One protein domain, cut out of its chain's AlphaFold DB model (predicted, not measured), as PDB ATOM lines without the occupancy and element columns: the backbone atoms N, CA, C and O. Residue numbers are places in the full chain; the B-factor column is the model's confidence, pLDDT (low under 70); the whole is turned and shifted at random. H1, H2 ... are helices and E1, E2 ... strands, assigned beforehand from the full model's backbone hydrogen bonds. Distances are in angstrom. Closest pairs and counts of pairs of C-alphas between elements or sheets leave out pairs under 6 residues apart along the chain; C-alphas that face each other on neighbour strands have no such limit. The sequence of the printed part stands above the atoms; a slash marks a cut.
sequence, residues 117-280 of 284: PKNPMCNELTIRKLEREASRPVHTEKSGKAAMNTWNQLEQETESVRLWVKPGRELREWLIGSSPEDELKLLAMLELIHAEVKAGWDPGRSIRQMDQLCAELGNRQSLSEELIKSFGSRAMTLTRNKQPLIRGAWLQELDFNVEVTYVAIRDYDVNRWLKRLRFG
ATOM      1  N   PRO A 117     201.402 151.371 168.739       94.38
ATOM      2  CA  PRO A 117     202.610 150.800 168.154       94.38
ATOM      3  C   PRO A 117     203.850 151.261 168.924       94.38
ATOM      4  O   PRO A 117     203.959 152.441 169.257       94.38
ATOM      5  N   LYS A 118     204.777 150.349 169.226       95.12
ATOM      6  CA  LYS A 118     206.008 150.697 169.951       95.12
ATOM      7  C   LYS A 118     206.921 151.554 169.077       95.12
ATOM      8  O   LYS A 118     207.106 151.242 167.906       95.12
ATOM      9  N   ASN A 119     207.529 152.576 169.669       95.69
ATOM     10  CA  ASN A 119     208.571 153.381 169.049       95.69
ATOM     11  C   ASN A 119     209.841 152.527 168.847       95.69
ATOM     12  O   ASN A 119     210.396 152.041 169.842       95.69
ATOM     13  N   PRO A 120     210.329 152.336 167.606       94.81
ATOM     14  CA  PRO A 120     211.565 151.595 167.342       94.81
ATOM     15  C   PRO A 120     212.784 152.155 168.091       94.81
ATOM     16  O   PRO A 120     213.618 151.377 168.559       94.81
ATOM     17  N   MET A 121     212.835 153.472 168.331       93.50
ATOM     18  CA  MET A 121     213.892 154.126 169.124       93.50
ATOM     19  C   MET A 121     213.928 153.701 170.602       93.50
ATOM     20  O   MET A 121     214.885 154.016 171.310       93.50
ATOM     21  N   CYS A 122     212.904 152.989 171.084       94.38
ATOM     22  CA  CYS A 122     212.831 152.454 172.444       94.38
ATOM     23  C   CYS A 122     213.212 150.970 172.540       94.38
ATOM     24  O   CYS A 122     213.041 150.342 173.586       94.38
ATOM     25  N   ASN A 123     213.712 150.364 171.458       93.31
ATOM     26  CA  ASN A 123     214.129 148.968 171.471       93.31
ATOM     27  C   ASN A 123     215.388 148.774 172.339       93.31
ATOM     28  O   ASN A 123     216.491 149.127 171.927       93.31
ATOM     29  N   GLU A 124     215.238 148.162 173.520       89.94
ATOM     30  CA  GLU A 124     216.333 147.991 174.493       89.94
ATOM     31  C   GLU A 124     217.570 147.285 173.926       89.94
ATOM     32  O   GLU A 124     218.698 147.656 174.246       89.94
ATOM     33  N   LEU A 125     217.382 146.263 173.085       90.56
ATOM     34  CA  LEU A 125     218.501 145.539 172.480       90.56
ATOM     35  C   LEU A 125     219.284 146.439 171.527       90.56
ATOM     36  O   LEU A 125     220.513 146.375 171.489       90.56
ATOM     37  N   THR A 126     218.571 147.287 170.790       89.12
ATOM     38  CA  THR A 126     219.169 148.219 169.835       89.12
ATOM     39  C   THR A 126     219.841 149.384 170.552       89.12
ATOM     40  O   THR A 126     220.976 149.706 170.214       89.12
ATOM     41  N   ILE A 127     219.224 149.918 171.613       89.88
ATOM     42  CA  ILE A 127     219.842 150.893 172.525       89.88
ATOM     43  C   ILE A 127     221.170 150.354 173.051       89.88
ATOM     44  O   ILE A 127     222.219 150.928 172.776       89.88
ATOM     45  N   ARG A 128     221.162 149.176 173.687       88.69
ATOM     46  CA  ARG A 128     222.383 148.559 174.227       88.69
ATOM     47  C   ARG A 128     223.413 148.232 173.155       88.69
ATOM     48  O   ARG A 128     224.596 148.103 173.459       88.69
ATOM     49  N   LYS A 129     222.987 147.963 171.919       87.06
ATOM     50  CA  LYS A 129     223.902 147.743 170.792       87.06
ATOM     51  C   LYS A 129     224.602 149.054 170.439       87.06
ATOM     52  O   LYS A 129     225.822 149.061 170.371       87.06
ATOM     53  N   LEU A 130     223.852 150.141 170.275       86.88
ATOM     54  CA  LEU A 130     224.402 151.450 169.928       86.88
ATOM     55  C   LEU A 130     225.271 152.020 171.061       86.88
ATOM     56  O   LEU A 130     226.383 152.456 170.787       86.88
ATOM     57  N   GLU A 131     224.859 151.903 172.327       87.38
ATOM     58  CA  GLU A 131     225.677 152.289 173.495       87.38
ATOM     59  C   GLU A 131     227.006 151.515 173.566       87.38
ATOM     60  O   GLU A 131     228.060 152.079 173.867       87.38
ATOM     61  N   ARG A 132     226.985 150.209 173.267       85.88
ATOM     62  CA  ARG A 132     228.204 149.385 173.228       85.88
ATOM     63  C   ARG A 132     229.141 149.768 172.093       85.88
ATOM     64  O   ARG A 132     230.345 149.632 172.257       85.88
ATOM     65  N   GLU A 133     228.614 150.195 170.950       81.06
ATOM     66  CA  GLU A 133     229.449 150.690 169.852       81.06
ATOM     67  C   GLU A 133     230.025 152.076 170.168       81.06
ATOM     68  O   GLU A 133     231.200 152.304 169.892       81.06
ATOM     69  N   ALA A 134     229.240 152.954 170.801       80.50
ATOM     70  CA  ALA A 134     229.654 154.297 171.215       80.50
ATOM     71  C   ALA A 134     230.710 154.297 172.331       80.50
ATOM     72  O   ALA A 134     231.585 155.147 172.362       80.50
ATOM     73  N   SER A 135     230.677 153.316 173.234       80.56
ATOM     74  CA  SER A 135     231.644 153.202 174.340       80.56
ATOM     75  C   SER A 135     232.983 152.560 173.949       80.56
ATOM     76  O   SER A 135     233.828 152.317 174.816       80.56
ATOM     77  N   ARG A 136     233.207 152.247 172.665       78.06
ATOM     78  CA  ARG A 136     234.465 151.635 172.219       78.06
ATOM     79  C   ARG A 136     235.605 152.659 172.232       78.06
ATOM     80  O   ARG A 136     235.446 153.732 171.670       78.06
ATOM     81  N   PRO A 137     236.790 152.304 172.763       71.00
ATOM     82  CA  PRO A 137     237.921 153.229 172.860       71.00
ATOM     83  C   PRO A 137     238.538 153.599 171.502       71.00
ATOM     84  O   PRO A 137     239.233 154.602 171.401       71.00
ATOM     85  N   VAL A 138     238.321 152.781 170.465       71.31
ATOM     86  CA  VAL A 138     238.761 153.058 169.092       71.31
ATOM     87  C   VAL A 138     237.626 152.706 168.139       71.31
ATOM     88  O   VAL A 138     237.236 151.538 168.025       71.31
ATOM     89  N   HIS A 139     237.109 153.707 167.431       71.56
ATOM     90  CA  HIS A 139     236.135 153.498 166.370       71.56
ATOM     91  C   HIS A 139     236.855 153.166 165.065       71.56
ATOM     92  O   HIS A 139     237.655 153.937 164.544       71.56
ATOM     93  N   THR A 140     236.555 151.994 164.511       75.69
ATOM     94  CA  THR A 140     236.917 151.693 163.124       75.69
ATOM     95  C   THR A 140     235.913 152.356 162.184       75.69
ATOM     96  O   THR A 140     234.725 152.450 162.503       75.69
ATOM     97  N   GLU A 141     236.342 152.727 160.979       78.38
ATOM     98  CA  GLU A 141     235.439 153.227 159.933       78.38
ATOM     99  C   GLU A 141     234.263 152.258 159.683       78.38
ATOM    100  O   GLU A 141     233.112 152.662 159.519       78.38
ATOM    101  N   LYS A 142     234.531 150.946 159.746       80.62
ATOM    102  CA  LYS A 142     233.519 149.891 159.612       80.62
ATOM    103  C   LYS A 142     232.480 149.918 160.740       80.62
ATOM    104  O   LYS A 142     231.294 149.750 160.461       80.62
ATOM    105  N   SER A 143     232.896 150.112 161.994       78.31
ATOM    106  CA  SER A 143     231.971 150.202 163.136       78.31
ATOM    107  C   SER A 143     231.151 151.487 163.107       78.31
ATOM    108  O   SER A 143     229.944 151.419 163.319       78.31
ATOM    109  N   GLY A 144     231.765 152.623 162.750       78.69
ATOM    110  CA  GLY A 144     231.045 153.888 162.568       78.69
ATOM    111  C   GLY A 144     229.968 153.778 161.486       78.69
ATOM    112  O   GLY A 144     228.802 154.082 161.731       78.69
ATOM    113  N   LYS A 145     230.316 153.214 160.319       80.94
ATOM    114  CA  LYS A 145     229.356 152.942 159.233       80.94
ATOM    115  C   LYS A 145     228.226 151.995 159.658       80.94
ATOM    116  O   LYS A 145     227.074 152.223 159.306       80.94
ATOM    117  N   ALA A 146     228.520 150.944 160.425       82.88
ATOM    118  CA  ALA A 146     227.498 150.005 160.896       82.88
ATOM    119  C   ALA A 146     226.527 150.632 161.915       82.88
ATOM    120  O   ALA A 146     225.323 150.355 161.870       82.88
ATOM    121  N   ALA A 147     227.037 151.476 162.817       81.81
ATOM    122  CA  ALA A 147     226.229 152.225 163.772       81.81
ATOM    123  C   ALA A 147     225.330 153.245 163.055       81.81
ATOM    124  O   ALA A 147     224.125 153.260 163.295       81.81
ATOM    125  N   MET A 148     225.886 153.984 162.088       82.62
ATOM    126  CA  MET A 148     225.148 154.921 161.234       82.62
ATOM    127  C   MET A 148     224.031 154.232 160.441       82.62
ATOM    128  O   MET A 148     222.893 154.687 160.442       82.62
ATOM    129  N   ASN A 149     224.311 153.085 159.819       86.06
ATOM    130  CA  ASN A 149     223.284 152.321 159.106       86.06
ATOM    131  C   ASN A 149     222.164 151.848 160.043       86.06
ATOM    132  O   ASN A 149     220.995 151.900 159.673       86.06
ATOM    133  N   THR A 150     222.513 151.412 161.260       87.12
ATOM    134  CA  THR A 150     221.520 151.011 162.270       87.12
ATOM    135  C   THR A 150     220.660 152.210 162.691       87.12
ATOM    136  O   THR A 150     219.447 152.070 162.811       87.12
ATOM    137  N   TRP A 151     221.265 153.387 162.884       87.19
ATOM    138  CA  TRP A 151     220.555 154.629 163.207       87.19
ATOM    139  C   TRP A 151     219.580 155.043 162.098       87.19
ATOM    140  O   TRP A 151     218.392 155.209 162.360       87.19
ATOM    141  N   ASN A 152     220.049 155.109 160.851       87.88
ATOM    142  CA  ASN A 152     219.216 155.479 159.703       87.88
ATOM    143  C   ASN A 152     218.043 154.506 159.510       87.88
ATOM    144  O   ASN A 152     216.927 154.924 159.210       87.88
ATOM    145  N   GLN A 153     218.280 153.205 159.713       90.56
ATOM    146  CA  GLN A 153     217.217 152.204 159.675       90.56
ATOM    147  C   GLN A 153     216.175 152.457 160.776       90.56
ATOM    148  O   GLN A 153     214.979 152.430 160.495       90.56
ATOM    149  N   LEU A 154     216.606 152.752 162.007       90.75
ATOM    150  CA  LEU A 154     215.688 153.083 163.099       90.75
ATOM    151  C   LEU A 154     214.871 154.343 162.817       90.75
ATOM    152  O   LEU A 154     213.689 154.371 163.152       90.75
ATOM    153  N   GLU A 155     215.463 155.383 162.228       90.31
ATOM    154  CA  GLU A 155     214.735 156.599 161.849       90.31
ATOM    155  C   GLU A 155     213.641 156.294 160.821       90.31
ATOM    156  O   GLU A 155     212.492 156.697 161.012       90.31
ATOM    157  N   GLN A 156     213.965 155.514 159.786       91.12
ATOM    158  CA  GLN A 156     213.003 155.087 158.764       91.12
ATOM    159  C   GLN A 156     211.878 154.225 159.356       91.12
ATOM    160  O   GLN A 156     210.694 154.472 159.107       91.12
ATOM    161  N   GLU A 157     212.223 153.242 160.189       91.69
ATOM    162  CA  GLU A 157     211.243 152.416 160.897       91.69
ATOM    163  C   GLU A 157     210.367 153.276 161.818       91.69
ATOM    164  O   GLU A 157     209.148 153.122 161.854       91.69
ATOM    165  N   THR A 158     210.956 154.234 162.532       92.38
ATOM    166  CA  THR A 158     210.219 155.119 163.439       92.38
ATOM    167  C   THR A 158     209.232 155.993 162.686       92.38
ATOM    168  O   THR A 158     208.099 156.137 163.144       92.38
ATOM    169  N   GLU A 159     209.618 156.543 161.535       89.50
ATOM    170  CA  GLU A 159     208.723 157.366 160.722       89.50
ATOM    171  C   GLU A 159     207.566 156.542 160.143       89.50
ATOM    172  O   GLU A 159     206.407 156.939 160.263       89.50
ATOM    173  N   SER A 160     207.842 155.340 159.626       87.88
ATOM    174  CA  SER A 160     206.779 154.452 159.129       87.88
ATOM    175  C   SER A 160     205.793 154.040 160.232       87.88
ATOM    176  O   SER A 160     204.578 154.054 160.032       87.88
ATOM    177  N   VAL A 161     206.279 153.747 161.443       90.31
ATOM    178  CA  VAL A 161     205.421 153.401 162.585       90.31
ATOM    179  C   VAL A 161     204.670 154.622 163.127       90.31
ATOM    180  O   VAL A 161     203.528 154.483 163.572       90.31
ATOM    181  N   ARG A 162     205.262 155.823 163.082       90.50
ATOM    182  CA  ARG A 162     204.677 157.069 163.611       90.50
ATOM    183  C   ARG A 162     203.298 157.348 163.024       90.50
ATOM    184  O   ARG A 162     202.392 157.744 163.761       90.50
ATOM    185  N   LEU A 163     203.115 157.088 161.733       86.81
ATOM    186  CA  LEU A 163     201.831 157.266 161.063       86.81
ATOM    187  C   LEU A 163     200.727 156.397 161.697       86.81
ATOM    188  O   LEU A 163     199.602 156.854 161.901       86.81
ATOM    189  N   TRP A 164     201.062 155.179 162.125       88.75
ATOM    190  CA  TRP A 164     200.132 154.241 162.764       88.75
ATOM    191  C   TRP A 164     199.831 154.526 164.236       88.75
ATOM    192  O   TRP A 164     198.900 153.948 164.800       88.75
ATOM    193  N   VAL A 165     200.573 155.430 164.873       92.38
ATOM    194  CA  VAL A 165     200.279 155.894 166.240       92.38
ATOM    195  C   VAL A 165     199.069 156.824 166.246       92.38
ATOM    196  O   VAL A 165     198.285 156.826 167.199       92.38
ATOM    197  N   LYS A 166     198.900 157.607 165.173       91.44
ATOM    198  CA  LYS A 166     197.887 158.660 165.066       91.44
ATOM    199  C   LYS A 166     196.455 158.153 165.300       91.44
ATOM    200  O   LYS A 166     195.802 158.733 166.165       91.44
ATOM    201  N   PRO A 167     195.971 157.059 164.674       91.81
ATOM    202  CA  PRO A 167     194.624 156.554 164.948       91.81
ATOM    203  C   PRO A 167     194.389 156.209 166.423       91.81
ATOM    204  O   PRO A 167     193.357 156.551 166.994       91.81
ATOM    205  N   GLY A 168     195.368 155.565 167.068       94.56
ATOM    206  CA  GLY A 168     195.267 155.190 168.478       94.56
ATOM    207  C   GLY A 168     195.259 156.393 169.425       94.56
ATOM    208  O   GLY A 168     194.587 156.336 170.456       94.56
ATOM    209  N   ARG A 169     195.974 157.473 169.079       95.44
ATOM    210  CA  ARG A 169     195.942 158.754 169.806       95.44
ATOM    211  C   ARG A 169     194.620 159.481 169.610       95.44
ATOM    212  O   ARG A 169     193.972 159.824 170.587       95.44
ATOM    213  N   GLU A 170     194.188 159.658 168.368       94.06
ATOM    214  CA  GLU A 170     192.961 160.399 168.064       94.06
ATOM    215  C   GLU A 170     191.699 159.697 168.586       94.06
ATOM    216  O   GLU A 170     190.741 160.362 168.974       94.06
ATOM    217  N   LEU A 171     191.688 158.359 168.647       95.38
ATOM    218  CA  LEU A 171     190.630 157.609 169.329       95.38
ATOM    219  C   LEU A 171     190.537 157.996 170.813       95.38
ATOM    220  O   LEU A 171     189.445 158.243 171.318       95.38
ATOM    221  N   ARG A 172     191.677 158.058 171.507       97.38
ATOM    222  CA  ARG A 172     191.746 158.438 172.925       97.38
ATOM    223  C   ARG A 172     191.376 159.900 173.137       97.38
ATOM    224  O   ARG A 172     190.584 160.190 174.022       97.38
ATOM    225  N   GLU A 173     191.875 160.803 172.292       96.19
ATOM    226  CA  GLU A 173     191.493 162.222 172.303       96.19
ATOM    227  C   GLU A 173     189.975 162.393 172.124       96.19
ATOM    228  O   GLU A 173     189.349 163.175 172.838       96.19
ATOM    229  N   TRP A 174     189.359 161.615 171.226       95.44
ATOM    230  CA  TRP A 174     187.907 161.610 171.065       95.44
ATOM    231  C   TRP A 174     187.190 161.080 172.313       95.44
ATOM    232  O   TRP A 174     186.231 161.702 172.752       95.44
ATOM    233  N   LEU A 175     187.664 159.993 172.934       96.50
ATOM    234  CA  LEU A 175     187.078 159.474 174.181       96.50
ATOM    235  C   LEU A 175     187.172 160.479 175.334       96.50
ATOM    236  O   LEU A 175     186.218 160.604 176.097       96.50
ATOM    237  N   ILE A 176     188.274 161.225 175.440       96.69
ATOM    238  CA  ILE A 176     188.425 162.313 176.417       96.69
ATOM    239  C   ILE A 176     187.367 163.396 176.159       96.69
ATOM    240  O   ILE A 176     186.663 163.799 177.082       96.69
ATOM    241  N   GLY A 177     187.214 163.840 174.906       95.12
ATOM    242  CA  GLY A 177     186.221 164.855 174.531       95.12
ATOM    243  C   GLY A 177     184.766 164.401 174.700       95.12
ATOM    244  O   GLY A 177     183.906 165.218 175.017       95.12
ATOM    245  N   SER A 178     184.507 163.103 174.534       93.81
ATOM    246  CA  SER A 178     183.181 162.480 174.619       93.81
ATOM    247  C   SER A 178     182.835 161.933 176.008       93.81
ATOM    248  O   SER A 178     181.755 161.379 176.193       93.81
ATOM    249  N   SER A 179     183.738 162.038 176.986       91.81
ATOM    250  CA  SER A 179     183.504 161.515 178.336       91.81
ATOM    251  C   SER A 179     182.409 162.325 179.052       91.81
ATOM    252  O   SER A 179     182.517 163.555 179.114       91.81
ATOM    253  N   PRO A 180     181.380 161.673 179.627       80.69
ATOM    254  CA  PRO A 180     180.235 162.369 180.221       80.69
ATOM    255  C   PRO A 180     180.561 163.008 181.579       80.69
ATOM    256  O   PRO A 180     179.974 164.024 181.942       80.69
ATOM    257  N   GLU A 181     181.527 162.446 182.307       89.38
ATOM    258  CA  GLU A 181     181.887 162.844 183.669       89.38
ATOM    259  C   GLU A 181     183.354 163.270 183.759       89.38
ATOM    260  O   GLU A 181     184.220 162.746 183.051       89.38
ATOM    261  N   ASP A 182     183.650 164.198 184.669       90.81
ATOM    262  CA  ASP A 182     185.004 164.718 184.875       90.81
ATOM    263  C   ASP A 182     185.976 163.635 185.387       90.81
ATOM    264  O   ASP A 182     187.143 163.621 184.991       90.81
ATOM    265  N   GLU A 183     185.497 162.670 186.187       91.44
ATOM    266  CA  GLU A 183     186.285 161.491 186.582       91.44
ATOM    267  C   GLU A 183     186.730 160.686 185.359       91.44
ATOM    268  O   GLU A 183     187.916 160.406 185.184       91.44
ATOM    269  N   LEU A 184     185.790 160.358 184.472       92.69
ATOM    270  CA  LEU A 184     186.067 159.562 183.279       92.69
ATOM    271  C   LEU A 184     187.005 160.296 182.312       92.69
ATOM    272  O   LEU A 184     187.879 159.658 181.723       92.69
ATOM    273  N   LYS A 185     186.911 161.631 182.222       94.50
ATOM    274  CA  LYS A 185     187.870 162.469 181.476       94.50
ATOM    275  C   LYS A 185     189.287 162.333 182.019       94.50
ATOM    276  O   LYS A 185     190.221 162.118 181.244       94.50
ATOM    277  N   LEU A 186     189.456 162.440 183.339       95.56
ATOM    278  CA  LEU A 186     190.759 162.281 183.991       95.56
ATOM    279  C   LEU A 186     191.321 160.873 183.770       95.56
ATOM    280  O   LEU A 186     192.505 160.723 183.469       95.56
ATOM    281  N   LEU A 187     190.477 159.842 183.866       95.06
ATOM    282  CA  LEU A 187     190.876 158.458 183.609       95.06
ATOM    283  C   LEU A 187     191.292 158.228 182.153       95.06
ATOM    284  O   LEU A 187     192.329 157.609 181.915       95.06
ATOM    285  N   ALA A 188     190.537 158.754 181.189       96.81
ATOM    286  CA  ALA A 188     190.874 158.662 179.770       96.81
ATOM    287  C   ALA A 188     192.190 159.392 179.449       96.81
ATOM    288  O   ALA A 188     193.011 158.884 178.687       96.81
ATOM    289  N   MET A 189     192.442 160.544 180.082       97.81
ATOM    290  CA  MET A 189     193.705 161.268 179.929       97.81
ATOM    291  C   MET A 189     194.890 160.510 180.551       97.81
ATOM    292  O   MET A 189     195.959 160.435 179.943       97.81
ATOM    293  N   LEU A 190     194.716 159.895 181.729       96.94
ATOM    294  CA  LEU A 190     195.740 159.023 182.319       96.94
ATOM    295  C   LEU A 190     196.036 157.814 181.424       96.94
ATOM    296  O   LEU A 190     197.200 157.443 181.277       96.94
ATOM    297  N   GLU A 191     195.008 157.212 180.818       97.06
ATOM    298  CA  GLU A 191     195.177 156.103 179.878       97.06
ATOM    299  C   GLU A 191     195.981 156.533 178.646       97.06
ATOM    300  O   GLU A 191     196.935 155.840 178.291       97.06
ATOM    301  N   LEU A 192     195.687 157.702 178.060       97.88
ATOM    302  CA  LEU A 192     196.451 158.242 176.933       97.88
ATOM    303  C   LEU A 192     197.928 158.423 177.279       97.88
ATOM    304  O   LEU A 192     198.790 157.894 176.573       97.88
ATOM    305  N   ILE A 193     198.229 159.112 178.383       97.50
ATOM    306  CA  ILE A 193     199.616 159.342 178.801       97.50
ATOM    307  C   ILE A 193     200.317 158.004 179.063       97.50
ATOM    308  O   ILE A 193     201.455 157.796 178.637       97.50
ATOM    309  N   HIS A 194     199.641 157.067 179.731       96.50
ATOM    310  CA  HIS A 194     200.188 155.742 179.986       96.50
ATOM    311  C   HIS A 194     200.497 154.986 178.689       96.50
ATOM    312  O   HIS A 194     201.569 154.388 178.575       96.50
ATOM    313  N   ALA A 195     199.589 155.018 177.714       96.94
ATOM    314  CA  ALA A 195     199.766 154.357 176.430       96.94
ATOM    315  C   ALA A 195     200.966 154.928 175.662       96.94
ATOM    316  O   ALA A 195     201.754 154.158 175.111       96.94
ATOM    317  N   GLU A 196     201.143 156.253 175.666       97.25
ATOM    318  CA  GLU A 196     202.288 156.926 175.040       97.25
ATOM    319  C   GLU A 196     203.605 156.549 175.710       97.25
ATOM    320  O   GLU A 196     204.523 156.088 175.031       97.25
ATOM    321  N   VAL A 197     203.665 156.647 177.043       96.25
ATOM    322  CA  VAL A 197     204.853 156.272 177.817       96.25
ATOM    323  C   VAL A 197     205.212 154.816 177.568       96.25
ATOM    324  O   VAL A 197     206.353 154.523 177.238       96.25
ATOM    325  N   LYS A 198     204.245 153.898 177.666       95.56
ATOM    326  CA  LYS A 198     204.461 152.459 177.466       95.56
ATOM    327  C   LYS A 198     204.936 152.123 176.053       95.56
ATOM    328  O   LYS A 198     205.694 151.171 175.877       95.56
ATOM    329  N   ALA A 199     204.480 152.873 175.056       95.94
ATOM    330  CA  ALA A 199     204.908 152.712 173.676       95.94
ATOM    331  C   ALA A 199     206.202 153.474 173.346       95.94
ATOM    332  O   ALA A 199     206.737 153.278 172.259       95.94
ATOM    333  N   GLY A 200     206.732 154.291 174.262       95.75
ATOM    334  CA  GLY A 200     207.969 155.038 174.048       95.75
ATOM    335  C   GLY A 200     207.800 156.295 173.190       95.75
ATOM    336  O   GLY A 200     208.756 156.763 172.573       95.75
ATOM    337  N   TRP A 201     206.588 156.842 173.119       95.94
ATOM    338  CA  TRP A 201     206.310 158.112 172.447       95.94
ATOM    339  C   TRP A 201     206.294 159.254 173.451       95.94
ATOM    340  O   TRP A 201     205.827 159.078 174.571       95.94
ATOM    341  N   ASP A 202     206.771 160.431 173.042       93.69
ATOM    342  CA  ASP A 202     206.793 161.617 173.902       93.69
ATOM    343  C   ASP A 202     205.373 161.993 174.386       93.69
ATOM    344  O   ASP A 202     204.538 162.356 173.548       93.69
ATOM    345  N   PRO A 203     205.096 161.939 175.706       95.12
ATOM    346  CA  PRO A 203     203.807 162.303 176.277       95.12
ATOM    347  C   PRO A 203     203.685 163.807 176.550       95.12
ATOM    348  O   PRO A 203     202.681 164.246 177.108       95.12
ATOM    349  N   GLY A 204     204.693 164.623 176.217       95.06
ATOM    350  CA  GLY A 204     204.757 166.028 176.624       95.06
ATOM    351  C   GLY A 204     203.521 166.853 176.250       95.06
ATOM    352  O   GLY A 204     203.114 167.728 177.014       95.06
ATOM    353  N   ARG A 205     202.878 166.568 175.107       95.81
ATOM    354  CA  ARG A 205     201.604 167.207 174.727       95.81
ATOM    355  C   ARG A 205     200.463 166.793 175.660       95.81
ATOM    356  O   ARG A 205     199.774 167.670 176.172       95.81
ATOM    357  N   SER A 206     200.301 165.498 175.904       96.69
ATOM    358  CA  SER A 206     199.247 164.937 176.756       96.69
ATOM    359  C   SER A 206     199.418 165.345 178.222       96.69
ATOM    360  O   SER A 206     198.441 165.658 178.890       96.69
ATOM    361  N   ILE A 207     200.660 165.463 178.711       96.62
ATOM    362  CA  ILE A 207     200.963 166.019 180.041       96.62
ATOM    363  C   ILE A 207     200.476 167.469 180.148       96.62
ATOM    364  O   ILE A 207     199.817 167.813 181.128       96.62
ATOM    365  N   ARG A 208     200.736 168.310 179.135       96.12
ATOM    366  CA  ARG A 208     200.238 169.698 179.111       96.12
ATOM    367  C   ARG A 208     198.711 169.768 179.049       96.12
ATOM    368  O   ARG A 208     198.122 170.640 179.677       96.12
ATOM    369  N   GLN A 209     198.067 168.858 178.321       96.62
ATOM    370  CA  GLN A 209     196.603 168.769 178.283       96.62
ATOM    371  C   GLN A 209     196.026 168.305 179.626       96.62
ATOM    372  O   GLN A 209     195.027 168.855 180.073       96.62
ATOM    373  N   MET A 210     196.671 167.355 180.308       96.94
ATOM    374  CA  MET A 210     196.310 166.974 181.677       96.94
ATOM    375  C   MET A 210     196.476 168.149 182.643       96.94
ATOM    376  O   MET A 210     195.596 168.404 183.455       96.94
ATOM    377  N   ASP A 211     197.566 168.911 182.525       95.75
ATOM    378  CA  ASP A 211     197.783 170.119 183.324       95.75
ATOM    379  C   ASP A 211     196.649 171.141 183.147       95.75
ATOM    380  O   ASP A 211     196.222 171.754 184.128       95.75
ATOM    381  N   GLN A 212     196.174 171.334 181.913       94.81
ATOM    382  CA  GLN A 212     195.037 172.203 181.595       94.81
ATOM    383  C   GLN A 212     193.734 171.643 182.171       94.81
ATOM    384  O   GLN A 212     193.046 172.349 182.900       94.81
ATOM    385  N   LEU A 213     193.451 170.359 181.946       94.94
ATOM    386  CA  LEU A 213     192.261 169.691 182.467       94.94
ATOM    387  C   LEU A 213     192.195 169.770 183.999       94.94
ATOM    388  O   LEU A 213     191.181 170.174 184.557       94.94
ATOM    389  N   CYS A 214     193.286 169.454 184.700       95.38
ATOM    390  CA  CYS A 214     193.341 169.544 186.158       95.38
ATOM    391  C   CYS A 214     193.097 170.968 186.669       95.38
ATOM    392  O   CYS A 214     192.437 171.145 187.689       95.38
ATOM    393  N   ALA A 215     193.622 171.976 185.970       93.31
ATOM    394  CA  ALA A 215     193.391 173.380 186.292       93.31
ATOM    395  C   ALA A 215     191.925 173.789 186.087       93.31
ATOM    396  O   ALA A 215     191.333 174.411 186.967       93.31
ATOM    397  N   GLU A 216     191.337 173.426 184.947       92.56
ATOM    398  CA  GLU A 216     189.938 173.713 184.624       92.56
ATOM    399  C   GLU A 216     188.983 173.080 185.635       92.56
ATOM    400  O   GLU A 216     188.061 173.743 186.109       92.56
ATOM    401  N   LEU A 217     189.215 171.816 185.996       92.56
ATOM    402  CA  LEU A 217     188.378 171.106 186.958       92.56
ATOM    403  C   LEU A 217     188.558 171.634 188.385       92.56
ATOM    404  O   LEU A 217     187.571 171.804 189.097       92.56
ATOM    405  N   GLY A 218     189.789 171.958 188.790       92.06
ATOM    406  CA  GLY A 218     190.051 172.563 190.097       92.06
ATOM    407  C   GLY A 218     189.377 173.928 190.262       92.06
ATOM    408  O   GLY A 218     188.793 174.208 191.307       92.06
ATOM    409  N   ASN A 219     189.356 174.748 189.205       90.56
ATOM    410  CA  ASN A 219     188.684 176.052 189.216       90.56
ATOM    411  C   ASN A 219     187.158 175.948 189.398       90.56
ATOM    412  O   ASN A 219     186.543 176.879 189.913       90.56
ATOM    413  N   ARG A 220     186.534 174.833 188.995       86.88
ATOM    414  CA  ARG A 220     185.089 174.603 189.176       86.88
ATOM    415  C   ARG A 220     184.716 174.220 190.611       86.88
ATOM    416  O   ARG A 220     183.530 174.214 190.925       86.88
ATOM    417  N   GLN A 221     185.698 173.884 191.457       75.31
ATOM    418  CA  GLN A 221     185.518 173.414 192.841       75.31
ATOM    419  C   GLN A 221     184.518 172.249 192.984       75.31
ATOM    420  O   GLN A 221     183.916 172.054 194.036       75.31
ATOM    421  N   SER A 222     184.330 171.461 191.923       68.31
ATOM    422  CA  SER A 222     183.287 170.435 191.830       68.31
ATOM    423  C   SER A 222     183.775 169.020 192.148       68.31
ATOM    424  O   SER A 222     182.992 168.074 192.081       68.31
ATOM    425  N   LEU A 223     185.060 168.843 192.471       82.06
ATOM    426  CA  LEU A 223     185.654 167.521 192.660       82.06
ATOM    427  C   LEU A 223     185.649 167.104 194.133       82.06
ATOM    428  O   LEU A 223     186.073 167.857 195.008       82.06
ATOM    429  N   SER A 224     185.221 165.871 194.404       88.94
ATOM    430  CA  SER A 224     185.293 165.288 195.744       88.94
ATOM    431  C   SER A 224     186.736 164.923 196.120       88.94
ATOM    432  O   SER A 224     187.544 164.531 195.276       88.94
ATOM    433  N   GLU A 225     187.073 164.979 197.413       90.88
ATOM    434  CA  GLU A 225     188.384 164.514 197.902       90.88
ATOM    435  C   GLU A 225     188.627 163.025 197.606       90.88
ATOM    436  O   GLU A 225     189.762 162.605 197.371       90.88
ATOM    437  N   GLU A 226     187.564 162.217 197.571       91.56
ATOM    438  CA  GLU A 226     187.643 160.806 197.190       91.56
ATOM    439  C   GLU A 226     188.124 160.640 195.745       91.56
ATOM    440  O   GLU A 226     189.046 159.857 195.489       91.56
ATOM    441  N   LEU A 227     187.583 161.441 194.822       89.94
ATOM    442  CA  LEU A 227     188.003 161.454 193.427       89.94
ATOM    443  C   LEU A 227     189.467 161.883 193.288       89.94
ATOM    444  O   LEU A 227     190.244 161.215 192.607       89.94
ATOM    445  N   ILE A 228     189.874 162.960 193.970       93.31
ATOM    446  CA  ILE A 228     191.260 163.455 193.938       93.31
ATOM    447  C   ILE A 228     192.227 162.381 194.456       93.31
ATOM    448  O   ILE A 228     193.289 162.153 193.871       93.31
ATOM    449  N   LYS A 229     191.857 161.675 195.531       93.50
ATOM    450  CA  LYS A 229     192.655 160.581 196.097       93.50
ATOM    451  C   LYS A 229     192.736 159.377 195.152       93.50
ATOM    452  O   LYS A 229     193.824 158.825 194.972       93.50
ATOM    453  N   SER A 230     191.615 158.985 194.543       92.44
ATOM    454  CA  SER A 230     191.551 157.912 193.538       92.44
ATOM    455  C   SER A 230     192.438 158.233 192.332       92.44
ATOM    456  O   SER A 230     193.313 157.437 191.972       92.44
ATOM    457  N   PHE A 231     192.302 159.443 191.780       94.25
ATOM    458  CA  PHE A 231     193.140 159.959 190.699       94.25
ATOM    459  C   PHE A 231     194.624 159.928 191.071       94.25
ATOM    460  O   PHE A 231     195.428 159.375 190.324       94.25
ATOM    461  N   GLY A 232     194.990 160.458 192.244       94.06
ATOM    462  CA  GLY A 232     196.376 160.487 192.711       94.06
ATOM    463  C   GLY A 232     196.994 159.099 192.823       94.06
ATOM    464  O   GLY A 232     198.108 158.883 192.353       94.06
ATOM    465  N   SER A 233     196.252 158.135 193.375       93.75
ATOM    466  CA  SER A 233     196.693 156.740 193.458       93.75
ATOM    467  C   SER A 233     196.983 156.159 192.071       93.75
ATOM    468  O   SER A 233     198.076 155.644 191.832       93.75
ATOM    469  N   ARG A 234     196.046 156.316 191.122       93.12
ATOM    470  CA  ARG A 234     196.207 155.829 189.741       93.12
ATOM    471  C   ARG A 234     197.376 156.524 189.036       93.12
ATOM    472  O   ARG A 234     198.238 155.842 188.485       93.12
ATOM    473  N   ALA A 235     197.467 157.850 189.112       93.88
ATOM    474  CA  ALA A 235     198.538 158.635 188.497       93.88
ATOM    475  C   ALA A 235     199.925 158.265 189.048       93.88
ATOM    476  O   ALA A 235     200.873 158.108 188.279       93.88
ATOM    477  N   MET A 236     200.042 158.027 190.360       93.38
ATOM    478  CA  MET A 236     201.302 157.599 190.972       93.38
ATOM    479  C   MET A 236     201.787 156.249 190.440       93.38
ATOM    480  O   MET A 236     202.995 156.051 190.325       93.38
ATOM    481  N   THR A 237     200.896 155.325 190.060       91.25
ATOM    482  CA  THR A 237     201.335 154.052 189.457       91.25
ATOM    483  C   THR A 237     202.065 154.245 188.129       91.25
ATOM    484  O   THR A 237     202.969 153.469 187.816       91.25
ATOM    485  N   LEU A 238     201.740 155.306 187.382       89.38
ATOM    486  CA  LEU A 238     202.338 155.589 186.079       89.38
ATOM    487  C   LEU A 238     203.789 156.067 186.174       89.38
ATOM    488  O   LEU A 238     204.556 155.835 185.244       89.38
ATOM    489  N   THR A 239     204.193 156.667 187.297       88.56
ATOM    490  CA  THR A 239     205.578 157.139 187.517       88.56
ATOM    491  C   THR A 239     206.612 156.011 187.496       88.56
ATOM    492  O   THR A 239     207.788 156.222 187.210       88.56
ATOM    493  N   ARG A 240     206.167 154.772 187.749       88.81
ATOM    494  CA  ARG A 240     207.010 153.571 187.713       88.81
ATOM    495  C   ARG A 240     207.326 153.120 186.288       88.81
ATOM    496  O   ARG A 240     208.278 152.367 186.083       88.81
ATOM    497  N   ASN A 241     206.543 153.572 185.312       87.62
ATOM    498  CA  ASN A 241     206.718 153.213 183.916       87.62
ATOM    499  C   ASN A 241     207.683 154.200 183.261       87.62
ATOM    500  O   ASN A 241     207.398 155.388 183.129       87.62
ATOM    501  N   LYS A 242     208.821 153.680 182.812       91.44
ATOM    502  CA  LYS A 242     209.786 154.411 181.995       91.44
ATOM    503  C   LYS A 242     210.182 153.565 180.797       91.44
ATOM    504  O   LYS A 242     210.334 152.352 180.934       91.44
ATOM    505  N   GLN A 243     210.344 154.196 179.644       91.94
ATOM    506  CA  GLN A 243     210.905 153.565 178.452       91.94
ATOM    507  C   GLN A 243     212.194 154.293 178.074       91.94
ATOM    508  O   GLN A 243     212.166 155.521 177.959       91.94
ATOM    509  N   PRO A 244     213.328 153.590 177.917       92.81
ATOM    510  CA  PRO A 244     214.528 154.217 177.387       92.81
ATOM    511  C   PRO A 244     214.281 154.630 175.929       92.81
ATOM    512  O   PRO A 244     213.553 153.954 175.209       92.81
ATOM    513  N   LEU A 245     214.859 155.747 175.504       92.69
ATOM    514  CA  LEU A 245     214.673 156.326 174.176       92.69
ATOM    515  C   LEU A 245     215.991 156.921 173.692       92.69
ATOM    516  O   LEU A 245     216.541 157.802 174.356       92.69
ATOM    517  N   ILE A 246     216.448 156.507 172.514       88.94
ATOM    518  CA  ILE A 246     217.586 157.159 171.860       88.94
ATOM    519  C   ILE A 246     217.113 158.449 171.188       88.94
ATOM    520  O   ILE A 246     216.125 158.430 170.455       88.94
ATOM    521  N   ARG A 247     217.798 159.570 171.447       79.81
ATOM    522  CA  ARG A 247     217.455 160.886 170.872       79.81
ATOM    523  C   ARG A 247     218.387 161.368 169.776       79.81
ATOM    524  O   ARG A 247     217.959 162.165 168.950       79.81
ATOM    525  N   GLY A 248     219.621 160.892 169.757       70.31
ATOM    526  CA  GLY A 248     220.573 161.308 168.747       70.31
ATOM    527  C   GLY A 248     221.807 160.430 168.721       70.31
ATOM    528  O   GLY A 248     222.217 159.874 169.744       70.31
ATOM    529  N   ALA A 249     222.380 160.359 167.525       65.38
ATOM    530  CA  ALA A 249     223.744 159.954 167.274       65.38
ATOM    531  C   ALA A 249     224.516 161.183 166.770       65.38
ATOM    532  O   ALA A 249     224.239 161.675 165.677       65.38
ATOM    533  N   TRP A 250     225.449 161.708 167.561       63.31
ATOM    534  CA  TRP A 250     226.308 162.810 167.114       63.31
ATOM    535  C   TRP A 250     227.509 162.234 166.379       63.31
ATOM    536  O   TRP A 250     228.112 161.282 166.869       63.31
ATOM    537  N   LEU A 251     227.821 162.803 165.213       59.19
ATOM    538  CA  LEU A 251     228.904 162.364 164.340       59.19
ATOM    539  C   LEU A 251     229.844 163.532 164.042       59.19
ATOM    540  O   LEU A 251     229.484 164.446 163.302       59.19
ATOM    541  N   GLN A 252     231.062 163.478 164.575       58.97
ATOM    542  CA  GLN A 252     232.196 164.226 164.027       58.97
ATOM    543  C   GLN A 252     233.209 163.221 163.501       58.97
ATOM    544  O   GLN A 252     233.876 162.602 164.313       58.97
ATOM    545  N   GLU A 253     233.265 163.059 162.171       55.50
ATOM    546  CA  GLU A 253     234.159 162.240 161.315       55.50
ATOM    547  C   GLU A 253     234.475 160.782 161.736       55.50
ATOM    548  O   GLU A 253     234.503 159.911 160.869       55.50
ATOM    549  N   LEU A 254     234.635 160.466 163.022       56.28
ATOM    550  CA  LEU A 254     234.832 159.142 163.620       56.28
ATOM    551  C   LEU A 254     234.235 158.998 165.037       56.28
ATOM    552  O   LEU A 254     234.275 157.899 165.588       56.28
ATOM    553  N   ASP A 255     233.691 160.065 165.622       65.06
ATOM    554  CA  ASP A 255     233.148 160.073 166.982       65.06
ATOM    555  C   ASP A 255     231.637 159.834 166.922       65.06
ATOM    556  O   ASP A 255     230.910 160.641 166.344       65.06
ATOM    557  N   PHE A 256     231.177 158.694 167.441       69.94
ATOM    558  CA  PHE A 256     229.767 158.297 167.459       69.94
ATOM    559  C   PHE A 256     229.277 158.298 168.905       69.94
ATOM    560  O   PHE A 256     229.560 157.367 169.659       69.94
ATOM    561  N   ASN A 257     228.523 159.328 169.293       79.00
ATOM    562  CA  ASN A 257     227.962 159.424 170.640       79.00
ATOM    563  C   ASN A 257     226.451 159.185 170.630       79.00
ATOM    564  O   ASN A 257     225.743 159.773 169.816       79.00
ATOM    565  N   VAL A 258     225.961 158.358 171.554       83.00
ATOM    566  CA  VAL A 258     224.549 157.973 171.668       83.00
ATOM    567  C   VAL A 258     223.948 158.636 172.895       83.00
ATOM    568  O   VAL A 258     224.340 158.346 174.023       83.00
ATOM    569  N   GLU A 259     222.948 159.486 172.684       88.56
ATOM    570  CA  GLU A 259     222.184 160.067 173.783       88.56
ATOM    571  C   GLU A 259     220.961 159.199 174.102       88.56
ATOM    572  O   GLU A 259     220.019 159.107 173.306       88.56
ATOM    573  N   VAL A 260     220.961 158.587 175.289       88.75
ATOM    574  CA  VAL A 260     219.817 157.834 175.818       88.75
ATOM    575  C   VAL A 260     219.086 158.667 176.862       88.75
ATOM    576  O   VAL A 260     219.645 159.108 177.862       88.75
ATOM    577  N   THR A 261     217.792 158.849 176.635       91.31
ATOM    578  CA  THR A 261     216.863 159.514 177.548       91.31
ATOM    579  C   THR A 261     215.775 158.544 177.996       91.31
ATOM    580  O   THR A 261     215.766 157.376 177.608       91.31
ATOM    581  N   TYR A 262     214.842 159.014 178.824       92.12
ATOM    582  CA  TYR A 262     213.699 158.221 179.260       92.12
ATOM    583  C   TYR A 262     212.393 158.949 178.975       92.12
ATOM    584  O   TYR A 262     212.215 160.108 179.352       92.12
ATOM    585  N   VAL A 263     211.461 158.229 178.364       92.38
ATOM    586  CA  VAL A 263     210.052 158.600 178.281       92.38
ATOM    587  C   VAL A 263     209.381 158.122 179.564       92.38
ATOM    588  O   VAL A 263     209.331 156.919 179.820       92.38
ATOM    589  N   ALA A 264     208.917 159.050 180.400       93.56
ATOM    590  CA  ALA A 264     208.327 158.749 181.703       93.56
ATOM    591  C   ALA A 264     207.434 159.897 182.195       93.56
ATOM    592  O   ALA A 264     207.589 161.038 181.758       93.56
ATOM    593  N   ILE A 265     206.560 159.593 183.157       93.75
ATOM    594  CA  ILE A 265     205.919 160.595 184.023       93.75
ATOM    595  C   ILE A 265     206.760 160.724 185.290       93.75
ATOM    596  O   ILE A 265     207.188 159.712 185.845       93.75
ATOM    597  N   ARG A 266     206.995 161.948 185.767       92.12
ATOM    598  CA  ARG A 266     207.730 162.182 187.016       92.12
ATOM    599  C   ARG A 266     206.763 162.406 188.176       92.12
ATOM    600  O   ARG A 266     205.672 162.936 187.986       92.12
ATOM    601  N   ASP A 267     207.212 162.125 189.397       92.75
ATOM    602  CA  ASP A 267     206.464 162.452 190.625       92.75
ATOM    603  C   ASP A 267     206.084 163.938 190.682       92.75
ATOM    604  O   ASP A 267     205.008 164.308 191.148       92.75
ATOM    605  N   TYR A 268     206.958 164.802 190.162       93.56
ATOM    606  CA  TYR A 268     206.692 166.231 190.031       93.56
ATOM    607  C   TYR A 268     205.454 166.533 189.168       93.56
ATOM    608  O   TYR A 268     204.669 167.401 189.545       93.56
ATOM    609  N   ASP A 269     205.246 165.815 188.058       94.56
ATOM    610  CA  ASP A 269     204.075 166.014 187.195       94.56
ATOM    611  C   ASP A 269     202.789 165.628 187.936       94.56
ATOM    612  O   ASP A 269     201.834 166.402 187.972       94.56
ATOM    613  N   VAL A 270     202.794 164.484 188.630       95.50
ATOM    614  CA  VAL A 270     201.635 164.017 189.410       95.50
ATOM    615  C   VAL A 270     201.310 164.973 190.559       95.50
ATOM    616  O   VAL A 270     200.152 165.351 190.749       95.50
ATOM    617  N   ASN A 271     202.322 165.425 191.301       95.12
ATOM    618  CA  ASN A 271     202.144 166.408 192.370       95.12
ATOM    619  C   ASN A 271     201.603 167.740 191.836       95.12
ATOM    620  O   ASN A 271     200.764 168.372 192.484       95.12
ATOM    621  N   ARG A 272     202.042 168.162 190.643       95.38
ATOM    622  CA  ARG A 272     201.522 169.357 189.972       95.38
ATOM    623  C   ARG A 272     200.047 169.193 189.607       95.38
ATOM    624  O   ARG A 272     199.270 170.102 189.896       95.38
ATOM    625  N   TRP A 273     199.644 168.051 189.049       96.31
ATOM    626  CA  TRP A 273     198.240 167.754 188.743       96.31
ATOM    627  C   TRP A 273     197.363 167.764 189.992       96.31
ATOM    628  O   TRP A 273     196.344 168.446 190.016       96.31
ATOM    629  N   LEU A 274     197.791 167.088 191.061       95.31
ATOM    630  CA  LEU A 274     197.067 167.064 192.335       95.31
ATOM    631  C   LEU A 274     196.912 168.459 192.944       95.31
ATOM    632  O   LEU A 274     195.843 168.799 193.450       95.31
ATOM    633  N   LYS A 275     197.958 169.290 192.869       94.19
ATOM    634  CA  LYS A 275     197.890 170.684 193.318       94.19
ATOM    635  C   LYS A 275     196.868 171.479 192.498       94.19
ATOM    636  O   LYS A 275     196.064 172.195 193.084       94.19
ATOM    637  N   ARG A 276     196.870 171.327 191.170       94.06
ATOM    638  CA  ARG A 276     195.918 172.006 190.273       94.06
ATOM    639  C   ARG A 276     194.477 171.556 190.496       94.06
ATOM    640  O   ARG A 276     193.596 172.400 190.538       94.06
ATOM    641  N   LEU A 277     194.239 170.263 190.720       93.69
ATOM    642  CA  LEU A 277     192.900 169.750 191.037       93.69
ATOM    643  C   LEU A 277     192.356 170.316 192.354       93.69
ATOM    644  O   LEU A 277     191.159 170.551 192.464       93.69
ATOM    645  N   ARG A 278     193.224 170.540 193.347       91.44
ATOM    646  CA  ARG A 278     192.825 171.056 194.666       91.44
ATOM    647  C   ARG A 278     192.632 172.563 194.711       91.44
ATOM    648  O   ARG A 278     191.757 173.043 195.421       91.44
ATOM    649  N   PHE A 279     193.493 173.303 194.023       89.25
ATOM    650  CA  PHE A 279     193.589 174.754 194.193       89.25
ATOM    651  C   PHE A 279     193.305 175.537 192.911       89.25
ATOM    652  O   PHE A 279     193.366 176.762 192.934       89.25
ATOM    653  N   GLY A 280     193.013 174.853 191.805       85.25
ATOM    654  CA  GLY A 280     192.870 175.482 190.500       85.25
ATOM    655  C   GLY A 280     194.203 175.946 189.909       85.25
ATOM    656  O   GLY A 280     195.290 175.533 190.336       85.25
TER     657      GLY A 280
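This is residues 117 to 280 of the 284 residues of an uncharacterized protein of Phycisphaerae bacterium (UniProt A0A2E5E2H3). The model is a long rod: an up-and-down bundle of four helices, H3, H4, H5 and H6, makes one end, and a long hairpin of two strands, E1 and E2, extends from it toward the other end, with H1 packed on the hairpin. The long, kinked helix H2 runs along most of the rod, near the strand hairpin with residues 143 to 154 and packed on H3 with residues 169 to 177. The printed part has 164 residues, in the order H1 H2 H3 H4 H5 E1 E2 H6, with one antiparallel sheet, E1 - E2, and is mostly helix. It is loose, with a radius of gyration of the C-alphas of 19.7 A and spans of 64 by 29 by 22 A.

H1, residues 124 to 134, and H2, residues 141 to 177, form a helical hairpin but only just touch, with 3 pairs of C-alphas within 8 A, the closest those of Leu 130 and Ala 147 at 6.5 A. H2 has a kink of 39 degrees near residue 163. H3, residues 182 to 199, is the hub; it forms a helical hairpin with H2 at a shallow tilt of 15 degrees, closest at C-alphas Ile 176 and Lys 185, 5.1 A apart. H4, residues 204 to 219, touches H3 and runs opposite ways to it, closest at C-alphas Ile 193 and Ser 206, 6.0 A. H5, residues 225 to 238, touches H3 and runs the same way at 6 degrees, closest at C-alphas His 194 and Leu 238, 6.5 A; H4 and H5 are apart. E1, residues 242 to 252, and E2, residues 255 to 264, form an antiparallel hairpin, with N 245 and O 261 within hydrogen-bond range at 2.8 A and N 257 and O 250 at 3.1 A. The closest C-alphas of H1 and E2 are those of Ala 134 and Asn 257, 5.4 A. H6, residues 267 to 279, touches H4, closest at C-alphas Gly 218 and Leu 277, 4.1 A, and H5, closest at C-alphas Ala 235 and Val 270, 6.3 A. Every O i to N i+4 pair is within hydrogen-bond range in H1, H3, H4 and H6; H2 has 27 of 33 and H5 has 9 of 10.

H1 begins at C-alpha 124, (216.333, 147.991, 174.493). From first to last C-alpha H2 is 52.6 A long, H3 25.8 A, H4 22.7 A, E1 30.4 A and E2 28.9 A. H6 ends at C-alpha 279, (193.589, 174.754, 194.193).

The C-alphas of Thr 140 and Ser 222, the two farthest apart, are 63.7 A apart. The printed part has no cut and no long link. Its mean pLDDT is 89.1; residue 222 and residues 249 to 256 are under 70.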